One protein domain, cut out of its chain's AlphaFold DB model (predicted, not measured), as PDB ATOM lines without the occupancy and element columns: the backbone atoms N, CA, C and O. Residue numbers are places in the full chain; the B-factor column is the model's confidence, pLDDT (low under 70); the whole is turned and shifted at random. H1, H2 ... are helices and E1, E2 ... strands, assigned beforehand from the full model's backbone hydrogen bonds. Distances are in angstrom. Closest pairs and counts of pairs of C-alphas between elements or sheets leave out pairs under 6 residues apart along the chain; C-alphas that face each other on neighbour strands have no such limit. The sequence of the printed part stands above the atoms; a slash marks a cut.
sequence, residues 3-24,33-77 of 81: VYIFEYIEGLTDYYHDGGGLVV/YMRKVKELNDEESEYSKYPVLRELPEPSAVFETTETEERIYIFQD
ATOM      1  N   VAL A   3      -6.302 -28.131   3.570       98.12
ATOM      2  CA  VAL A   3      -6.575 -27.138   2.531       98.12
ATOM      3  C   VAL A   3      -7.979 -27.405   2.016       98.12
ATOM      4  O   VAL A   3      -8.248 -28.505   1.539       98.12
ATOM      5  N   TYR A   4      -8.853 -26.414   2.122       98.38
ATOM      6  CA  TYR A   4     -10.217 -26.434   1.611       98.38
ATOM      7  C   TYR A   4     -10.272 -25.548   0.376       98.38
ATOM      8  O   TYR A   4      -9.849 -24.393   0.444       98.38
ATOM      9  N   ILE A   5     -10.765 -26.086  -0.734       97.62
ATOM     10  CA  ILE A   5     -10.919 -25.356  -1.993       97.62
ATOM     11  C   ILE A   5     -12.406 -25.176  -2.268       97.62
ATOM     12  O   ILE A   5     -13.150 -26.154  -2.292       97.62
ATOM     13  N   PHE A   6     -12.810 -23.936  -2.514       96.19
ATOM     14  CA  PHE A   6     -14.146 -23.551  -2.946       96.19
ATOM     15  C   PHE A   6     -13.998 -22.838  -4.290       96.19
ATOM     16  O   PHE A   6     -13.382 -21.776  -4.359       96.19
ATOM     17  N   GLU A   7     -14.499 -23.438  -5.366       92.12
ATOM     18  CA  GLU A   7     -14.309 -22.893  -6.720       92.12
ATOM     19  C   GLU A   7     -15.148 -21.637  -6.971       92.12
ATOM     20  O   GLU A   7     -14.690 -20.727  -7.656       92.12
ATOM     21  N   TYR A   8     -16.347 -21.577  -6.391       91.25
ATOM     22  CA  TYR A   8     -17.237 -20.428  -6.492       91.25
ATOM     23  C   TYR A   8     -18.043 -20.250  -5.208       91.25
ATOM     24  O   TYR A   8     -18.712 -21.172  -4.739       91.25
ATOM     25  N   ILE A   9     -17.988 -19.044  -4.658       92.00
ATOM     26  CA  ILE A   9     -18.794 -18.595  -3.532       92.00
ATOM     27  C   ILE A   9     -19.465 -17.288  -3.940       92.00
ATOM     28  O   ILE A   9     -18.776 -16.302  -4.196       92.00
ATOM     29  N   GLU A  10     -20.795 -17.289  -3.990       90.56
ATOM     30  CA  GLU A  10     -21.609 -16.096  -4.246       90.56
ATOM     31  C   GLU A  10     -21.335 -15.020  -3.189       90.56
ATOM     32  O   GLU A  10     -21.162 -15.325  -2.005       90.56
ATOM     33  N   GLY A  11     -21.260 -13.758  -3.608       88.25
ATOM     34  CA  GLY A  11     -21.035 -12.645  -2.701       88.25
ATOM     35  C   GLY A  11     -19.662 -12.620  -2.044       88.25
ATOM     36  O   GLY A  11     -19.536 -11.885  -1.075       88.25
ATOM     37  N   LEU A  12     -18.667 -13.400  -2.508       89.44
ATOM     38  CA  LEU A  12     -17.289 -13.401  -1.984       89.44
ATOM     39  C   LEU A  12     -16.438 -12.235  -2.514       89.44
ATOM     40  O   LEU A  12     -15.594 -11.708  -1.787       89.44
ATOM     41  N   THR A  13     -16.634 -11.847  -3.774       85.44
ATOM     42  CA  THR A  13     -16.012 -10.668  -4.395       85.44
ATOM     43  C   THR A  13     -17.008 -10.010  -5.350       85.44
ATOM     44  O   THR A  13     -17.979 -10.649  -5.743       85.44
ATOM     45  N   ASP A  14     -16.782  -8.746  -5.714       80.19
ATOM     46  CA  ASP A  14     -17.626  -7.968  -6.635       80.19
ATOM     47  C   ASP A  14     -16.825  -7.325  -7.788       80.19
ATOM     48  O   ASP A  14     -17.297  -6.413  -8.467       80.19
ATOM     49  N   TYR A  15     -15.591  -7.786  -8.019       71.62
ATOM     50  CA  TYR A  15     -14.622  -7.069  -8.856       71.62
ATOM     51  C   TYR A  15     -14.883  -7.171 -10.374       71.62
ATOM     52  O   TYR A  15     -14.380  -6.336 -11.120       71.62
ATOM     53  N   TYR A  16     -15.700  -8.128 -10.839       71.94
ATOM     54  CA  TYR A  16     -16.147  -8.229 -12.246       71.94
ATOM     55  C   TYR A  16     -17.512  -8.907 -12.383       71.94
ATOM     56  O   TYR A  16     -18.399  -8.404 -13.073       71.94
ATOM     57  N   HIS A  17     -17.682 -10.028 -11.693       76.56
ATOM     58  CA  HIS A  17     -18.963 -10.672 -11.450       76.56
ATOM     59  C   HIS A  17     -19.137 -10.860  -9.948       76.56
ATOM     60  O   HIS A  17     -18.183 -10.710  -9.180       76.56
ATOM     61  N   ASP A  18     -20.367 -11.170  -9.551       83.62
ATOM     62  CA  ASP A  18     -20.632 -11.614  -8.195       83.62
ATOM     63  C   ASP A  18     -19.918 -12.948  -7.936       83.62
ATOM     64  O   ASP A  18     -19.970 -13.867  -8.752       83.62
ATOM     65  N   GLY A  19     -19.241 -13.028  -6.797       86.94
ATOM     66  CA  GLY A  19     -18.596 -14.229  -6.297       86.94
ATOM     67  C   GLY A  19     -17.110 -14.367  -6.625       86.94
ATOM     68  O   GLY A  19     -16.426 -13.421  -7.012       86.94
ATOM     69  N   GLY A  20     -16.563 -15.550  -6.354       90.12
ATOM     70  CA  GLY A  20     -15.148 -15.859  -6.557       90.12
ATOM     71  C   GLY A  20     -14.722 -17.170  -5.902       90.12
ATOM     72  O   GLY A  20     -15.517 -17.835  -5.239       90.12
ATOM     73  N   GLY A  21     -13.455 -17.530  -6.074       92.88
ATOM     74  CA  GLY A  21     -12.854 -18.706  -5.456       92.88
ATOM     75  C   GLY A  21     -12.263 -18.406  -4.079       92.88
ATOM     76  O   GLY A  21     -11.729 -17.323  -3.830       92.88
ATOM     77  N   LEU A  22     -12.288 -19.392  -3.188       95.25
ATOM     78  CA  LEU A  22     -11.670 -19.324  -1.867       95.25
ATOM     79  C   LEU A  22     -10.795 -20.554  -1.641       95.25
ATOM     80  O   LEU A  22     -11.202 -21.686  -1.886       95.25
ATOM     81  N   VAL A  23      -9.603 -20.335  -1.097       97.31
ATOM     82  CA  VAL A  23      -8.793 -21.397  -0.501       97.31
ATOM     83  C   VAL A  23      -8.560 -21.069   0.962       97.31
ATOM     84  O   VAL A  23      -8.073 -19.987   1.285       97.31
ATOM     85  N   VAL A  24      -8.871 -22.017   1.844       97.69
ATOM     86  CA  VAL A  24      -8.621 -21.902   3.285       97.69
ATOM     87  C   VAL A  24      -7.626 -22.967   3.716       97.69
ATOM     88  O   VAL A  24      -7.826 -24.152   3.461       97.69
ATOM     89  N   TYR A  33     -11.723 -18.592   8.058       94.88
ATOM     90  CA  TYR A  33     -12.192 -17.540   7.163       94.88
ATOM     91  C   TYR A  33     -12.715 -16.328   7.941       94.88
ATOM     92  O   TYR A  33     -12.248 -15.214   7.712       94.88
ATOM     93  N   MET A  34     -13.608 -16.534   8.912       93.44
ATOM     94  CA  MET A  34     -14.185 -15.447   9.706       93.44
ATOM     95  C   MET A  34     -13.118 -14.662  10.474       93.44
ATOM     96  O   MET A  34     -13.152 -13.430  10.481       93.44
ATOM     97  N   ARG A  35     -12.155 -15.352  11.101       92.75
ATOM     98  CA  ARG A  35     -11.046 -14.698  11.812       92.75
ATOM     99  C   ARG A  35     -10.164 -13.894  10.860       92.75
ATOM    100  O   ARG A  35      -9.904 -12.725  11.132       92.75
ATOM    101  N   LYS A  36      -9.759 -14.478   9.729       91.25
ATOM    102  CA  LYS A  36      -8.873 -13.817   8.757       91.25
ATOM    103  C   LYS A  36      -9.542 -12.648   8.042       91.25
ATOM    104  O   LYS A  36      -8.910 -11.613   7.871       91.25
ATOM    105  N   VAL A  37     -10.816 -12.764   7.671       89.62
ATOM    106  CA  VAL A  37     -11.578 -11.641   7.101       89.62
ATOM    107  C   VAL A  37     -11.738 -10.517   8.117       89.62
ATOM    108  O   VAL A  37     -11.596  -9.354   7.755       89.62
ATOM    109  N   LYS A  38     -11.990 -10.845   9.391       88.38
ATOM    110  CA  LYS A  38     -12.038  -9.838  10.452       88.38
ATOM    111  C   LYS A  38     -10.698  -9.112  10.596       88.38
ATOM    112  O   LYS A  38     -10.698  -7.891  10.603       88.38
ATOM    113  N   GLU A  39      -9.581  -9.840  10.638       87.69
ATOM    114  CA  GLU A  39      -8.231  -9.251  10.658       87.69
ATOM    115  C   GLU A  39      -8.007  -8.306   9.462       87.69
ATOM    116  O   GLU A  39      -7.608  -7.163   9.651       87.69
ATOM    117  N   LEU A  40      -8.350  -8.742   8.242       83.25
ATOM    118  CA  LEU A  40      -8.191  -7.943   7.018       83.25
ATOM    119  C   LEU A  40      -9.095  -6.702   6.959       83.25
ATOM    120  O   LEU A  40      -8.747  -5.731   6.290       83.25
ATOM    121  N   ASN A  41     -10.264  -6.744   7.601       84.06
ATOM    122  CA  ASN A  41     -11.204  -5.622   7.643       84.06
ATOM    123  C   ASN A  41     -10.927  -4.661   8.816       84.06
ATOM    124  O   ASN A  41     -11.246  -3.481   8.692       84.06
ATOM    125  N   ASP A  42     -10.351  -5.143   9.925       78.50
ATOM    126  CA  ASP A  42      -9.978  -4.331  11.095       78.50
ATOM    127  C   ASP A  42      -8.658  -3.551  10.862       78.50
ATOM    128  O   ASP A  42      -8.446  -2.501  11.474       78.50
ATOM    129  N   GLU A  43      -7.777  -4.015   9.965       68.56
ATOM    130  CA  GLU A  43      -6.567  -3.294   9.534       68.56
ATOM    131  C   GLU A  43      -6.910  -2.070   8.650       68.56
ATOM    132  O   GLU A  43      -6.861  -2.165   7.429       68.56
ATOM    133  N   GLU A  44      -7.282  -0.932   9.265       52.22
ATOM    134  CA  GLU A  44      -7.347   0.460   8.730       52.22
ATOM    135  C   GLU A  44      -7.529   0.643   7.201       52.22
ATOM    136  O   GLU A  44      -6.904   1.483   6.550       52.22
ATOM    137  N   SER A  45      -8.431  -0.114   6.593       51.31
ATOM    138  CA  SER A  45      -8.841   0.067   5.209       51.31
ATOM    139  C   SER A  45     -10.187   0.773   5.253       51.31
ATOM    140  O   SER A  45     -11.154   0.200   5.745       51.31
ATOM    141  N   GLU A  46     -10.288   1.998   4.721       46.28
ATOM    142  CA  GLU A  46     -11.547   2.776   4.608       46.28
ATOM    143  C   GLU A  46     -12.679   2.044   3.850       46.28
ATOM    144  O   GLU A  46     -13.789   2.553   3.711       46.28
ATOM    145  N   TYR A  47     -12.416   0.825   3.383       46.91
ATOM    146  CA  TYR A  47     -13.339  -0.072   2.722       46.91
ATOM    147  C   TYR A  47     -13.111  -1.475   3.293       46.91
ATOM    148  O   TYR A  47     -11.999  -2.000   3.183       46.91
ATOM    149  N   SER A  48     -14.130  -2.103   3.889       56.25
ATOM    150  CA  SER A  48     -14.090  -3.555   4.106       56.25
ATOM    151  C   SER A  48     -14.015  -4.211   2.733       56.25
ATOM    152  O   SER A  48     -14.984  -4.184   1.979       56.25
ATOM    153  N   LYS A  49     -12.835  -4.719   2.376       71.12
ATOM    154  CA  LYS A  49     -12.568  -5.259   1.034       71.12
ATOM    155  C   LYS A  49     -13.174  -6.638   0.837       71.12
ATOM    156  O   LYS A  49     -13.352  -7.051  -0.303       71.12
ATOM    157  N   TYR A  50     -13.460  -7.339   1.936       80.00
ATOM    158  CA  TYR A  50     -13.954  -8.704   1.891       80.00
ATOM    159  C   TYR A  50     -15.248  -8.872   2.699       80.00
ATOM    160  O   TYR A  50     -15.359  -8.362   3.820       80.00
ATOM    161  N   PRO A  51     -16.225  -9.597   2.141       84.94
ATOM    162  CA  PRO A  51     -17.531  -9.828   2.741       84.94
ATOM    163  C   PRO A  51     -17.415 -10.747   3.957       84.94
ATOM    164  O   PRO A  51     -16.542 -11.605   4.023       84.94
ATOM    165  N   VAL A  52     -18.312 -10.587   4.931       87.00
ATOM    166  CA  VAL A  52     -18.398 -11.485   6.093       87.00
ATOM    167  C   VAL A  52     -19.477 -12.529   5.832       87.00
ATOM    168  O   VAL A  52     -20.657 -12.303   6.105       87.00
ATOM    169  N   LEU A  53     -19.068 -13.678   5.302       87.38
ATOM    170  CA  LEU A  53     -19.955 -14.825   5.109       87.38
ATOM    171  C   LEU A  53     -20.219 -15.535   6.443       87.38
ATOM    172  O   LEU A  53     -19.316 -15.722   7.258       87.38
ATOM    173  N   ARG A  54     -21.478 -15.924   6.670       89.00
ATOM    174  CA  ARG A  54     -21.901 -16.673   7.872       89.00
ATOM    175  C   ARG A  54     -21.845 -18.184   7.684       89.00
ATOM    176  O   ARG A  54     -21.864 -18.918   8.667       89.00
ATOM    177  N   GLU A  55     -21.789 -18.621   6.438       93.12
ATOM    178  CA  GLU A  55     -21.682 -20.012   6.032       93.12
ATOM    179  C   GLU A  55     -20.792 -20.100   4.792       93.12
ATOM    180  O   GLU A  55     -20.706 -19.151   4.011       93.12
ATOM    181  N   LEU A  56     -20.111 -21.232   4.641       93.62
ATOM    182  CA  LEU A  56     -19.415 -21.601   3.415       93.62
ATOM    183  C   LEU A  56     -20.164 -22.795   2.810       93.62
ATOM    184  O   LEU A  56     -20.656 -23.634   3.572       93.62
ATOM    185  N   PRO A  57     -20.254 -22.898   1.475       94.50
ATOM    186  CA  PRO A  57     -20.776 -24.101   0.836       94.50
ATOM    187  C   PRO A  57     -19.878 -25.312   1.138       94.50
ATOM    188  O   PRO A  57     -18.801 -25.176   1.716       94.50
ATOM    189  N   GLU A  58     -20.290 -26.510   0.726       96.06
ATOM    190  CA  GLU A  58     -19.389 -27.669   0.770       96.06
ATOM    191  C   GLU A  58     -18.151 -27.414  -0.117       96.06
ATOM    192  O   GLU A  58     -18.293 -26.918  -1.239       96.06
ATOM    193  N   PRO A  59     -16.932 -27.731   0.355       97.00
ATOM    194  CA  PRO A  59     -15.718 -27.522  -0.424       97.00
ATOM    195  C   PRO A  59     -15.679 -28.453  -1.644       97.00
ATOM    196  O   PRO A  59     -15.921 -29.655  -1.524       97.00
ATOM    197  N   SER A  60     -15.275 -27.926  -2.803       97.38
ATOM    198  CA  SER A  60     -15.024 -28.714  -4.020       97.38
ATOM    199  C   SER A  60     -13.928 -29.765  -3.800       97.38
ATOM    200  O   SER A  60     -13.967 -30.846  -4.386       97.38
ATOM    201  N   ALA A  61     -12.936 -29.461  -2.953       97.50
ATOM    202  CA  ALA A  61     -11.875 -30.395  -2.588       97.50
ATOM    203  C   ALA A  61     -11.297 -30.115  -1.196       97.50
ATOM    204  O   ALA A  61     -11.238 -28.971  -0.741       97.50
ATOM    205  N   VAL A  62     -10.814 -31.177  -0.540       97.94
ATOM    206  CA  VAL A  62     -10.143 -31.111   0.764       97.94
ATOM    207  C   VAL A  62      -8.877 -31.961   0.738       97.94
ATOM    208  O   VAL A  62      -8.931 -33.147   0.414       97.94
ATOM    209  N   PHE A  63      -7.746 -31.374   1.127       97.62
ATOM    210  CA  PHE A  63      -6.446 -32.049   1.178       97.62
ATOM    211  C   PHE A  63      -5.816 -31.927   2.559       97.62
ATOM    212  O   PHE A  63      -5.934 -30.890   3.206       97.62
ATOM    213  N   GLU A  64      -5.094 -32.955   2.999       97.69
ATOM    214  CA  GLU A  64      -4.191 -32.831   4.146       97.69
ATOM    215  C   GLU A  64      -2.940 -32.039   3.742       97.69
ATOM    216  O   GLU A  64      -2.426 -32.187   2.633       97.69
ATOM    217  N   THR A  65      -2.431 -31.206   4.646       94.25
ATOM    218  CA  THR A  65      -1.210 -30.424   4.428       94.25
ATOM    219  C   THR A  65      -0.319 -30.376   5.664       94.25
ATOM    220  O   THR A  65      -0.795 -30.389   6.807       94.25
ATOM    221  N   THR A  66       0.989 -30.287   5.425       95.31
ATOM    222  CA  THR A  66       2.024 -30.081   6.445       95.31
ATOM    223  C   THR A  66       2.154 -28.626   6.888       95.31
ATOM    224  O   THR A  66       2.899 -28.361   7.828       95.31
ATOM    225  N   GLU A  67       1.443 -27.694   6.246       91.38
ATOM    226  CA  GLU A  67       1.408 -26.293   6.670       91.38
ATOM    227  C   GLU A  67       0.961 -26.172   8.134       91.38
ATOM    228  O   GLU A  67       0.034 -26.855   8.598       91.38
ATOM    229  N   THR A  68       1.643 -25.286   8.860       91.19
ATOM    230  CA  THR A  68       1.405 -25.019  10.283       91.19
ATOM    231  C   THR A  68       0.715 -23.685  10.535       91.19
ATOM    232  O   THR A  68       0.321 -23.424  11.669       91.19
ATOM    233  N   GLU A  69       0.573 -22.846   9.508       95.31
ATOM    234  CA  GLU A  69      -0.026 -21.516   9.605       95.31
ATOM    235  C   GLU A  69      -1.381 -21.459   8.898       95.31
ATOM    236  O   GLU A  69      -1.554 -21.992   7.802       95.31
ATOM    237  N   GLU A  70      -2.335 -20.771   9.526       96.06
ATOM    238  CA  GLU A  70      -3.662 -20.542   8.958       96.06
ATOM    239  C   GLU A  70      -3.625 -19.406   7.936       96.06
ATOM    240  O   GLU A  70      -3.085 -18.328   8.210       96.06
ATOM    241  N   ARG A  71      -4.214 -19.625   6.757       94.62
ATOM    242  CA  ARG A  71      -4.209 -18.661   5.647       94.62
ATOM    243  C   ARG A  71      -5.509 -18.727   4.861       94.62
ATOM    244  O   ARG A  71      -6.128 -19.786   4.775       94.62
ATOM    245  N   ILE A  72      -5.872 -17.605   4.246       95.25
ATOM    246  CA  ILE A  72      -6.916 -17.554   3.225       95.25
ATOM    247  C   ILE A  72      -6.349 -16.963   1.938       95.25
ATOM    248  O   ILE A  72      -5.514 -16.059   1.980       95.25
ATOM    249  N   TYR A  73      -6.822 -17.467   0.806       93.94
ATOM    250  CA  TYR A  73      -6.580 -16.900  -0.514       93.94
ATOM    251  C   TYR A  73      -7.931 -16.685  -1.183       93.94
ATOM    252  O   TYR A  73      -8.706 -17.631  -1.313       93.94
ATOM    253  N   ILE A  74      -8.211 -15.446  -1.577       90.81
ATOM    254  CA  ILE A  74      -9.446 -15.067  -2.262       90.81
ATOM    255  C   ILE A  74      -9.088 -14.777  -3.716       90.81
ATOM    256  O   ILE A  74      -8.223 -13.947  -3.996       90.81
ATOM    257  N   PHE A  75      -9.737 -15.490  -4.627       89.06
ATOM    258  CA  PHE A  75      -9.585 -15.346  -6.065       89.06
ATOM    259  C   PHE A  75     -10.846 -14.679  -6.592       89.06
ATOM    260  O   PHE A  75     -11.948 -15.175  -6.377       89.06
ATOM    261  N   GLN A  76     -10.693 -13.549  -7.269       83.00
ATOM    262  CA  GLN A  76     -11.814 -12.936  -7.975       83.00
ATOM    263  C   GLN A  76     -12.291 -13.881  -9.075       83.00
ATOM    264  O   GLN A  76     -11.480 -14.634  -9.626       83.00
ATOM    265  N   ASP A  77     -13.585 -13.838  -9.400       74.94
ATOM    266  CA  ASP A  77     -14.059 -14.523 -10.595       74.94
ATOM    267  C   ASP A  77     -13.270 -14.007 -11.806       74.94
ATOM    268  O   ASP A  77     -13.267 -12.810 -12.115       74.94
TER     269      ASP A  77
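What this domain is: This is residues 3 to 24 and 33 to 77 of the 81 residues of an uncharacterized protein of Lactococcus sp. (UniProt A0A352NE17). A twisted antiparallel sheet of four strands has one short helix, H1, set across its E4 edge by the helix's first half, residues 33 to 37. Residues 42 to 47, of which 42 is the last residue of H1, stick out, and the long stretch without a named element, residues 43 to 60, returns on the helix's side of the sheet to E3 at the other edge. The printed part has 67 residues with one named helix and four named strands, in the chain order E1, E2, H1, E3, E4; the sheet's order is E3, E1, E2, E4. The class is mixed, helices and strands, with under half of the residues in named elements. The whole is compact, with a radius of gyration of the C-alphas of 12.3 A and spans of 36 by 26 by 19 A.

How they stand to each other: Begin with the inner strands E1, residues 3 to 9, and E2, residues 20 to 24, a hairpin whose directions stand at 164 degrees; look for N 6 and O 22, 2.8 A apart and within hydrogen-bond range. Beside E2 is the edge strand E4, residues 71 to 76, antiparallel at 169 degrees, with N 21 and O 75 within range at 2.8 A. Beside E1 is the other edge strand, E3, residues 61 to 64, antiparallel at 164 degrees, with N 3 and O 63 within range at 2.8 A. E2 and E3 are apart, and so are E3 and E4. The sheet is twisted, with C-alphas up to 4.5 A off its best plane. The helix H1, residues 33 to 42, is on the sheet at a height of 10.0 A over it, though its local plane rests on just 6 C-alphas. H1 lies over E4 and runs across the strands, at 79 degrees to E4 on the local plane. The closest C-alphas of H1 and E4 are those of Tyr 33 and Ile 72, 6.6 A apart. In H1 every O i to N i+4 pair is within hydrogen-bond range.

Where its parts are: Find C-alpha 3 at (-6.575, -27.138, 2.531); from there E1 runs 16.1 A to Ile 9. E2 runs 13.3 A from Gly 20 to Val 24. H1 begins at C-alpha 33, at (-12.192, -17.540, 7.163), and runs 14.0 A to Asp 42. E3 spans 10.5 A from Ala 61 to Glu 64. E4 runs 16.6 A from Arg 71 to C-alpha 76 at (-11.814, -12.936, -7.975).

The domain as a whole: The two C-alphas farthest apart are those of Glu 46 and Glu 64, at 36.4 A. Residues 25 to 32 are not printed, and C-alphas 24 and 33 are 6.8 A apart across this cut. The link from H1 to E3, with 18 residues, is long; those from E1 to E2 and from E3 to E4 are short. In the B-factor column the mean pLDDT of the printed part is 86.8, and residues 43 to 48 are under 70.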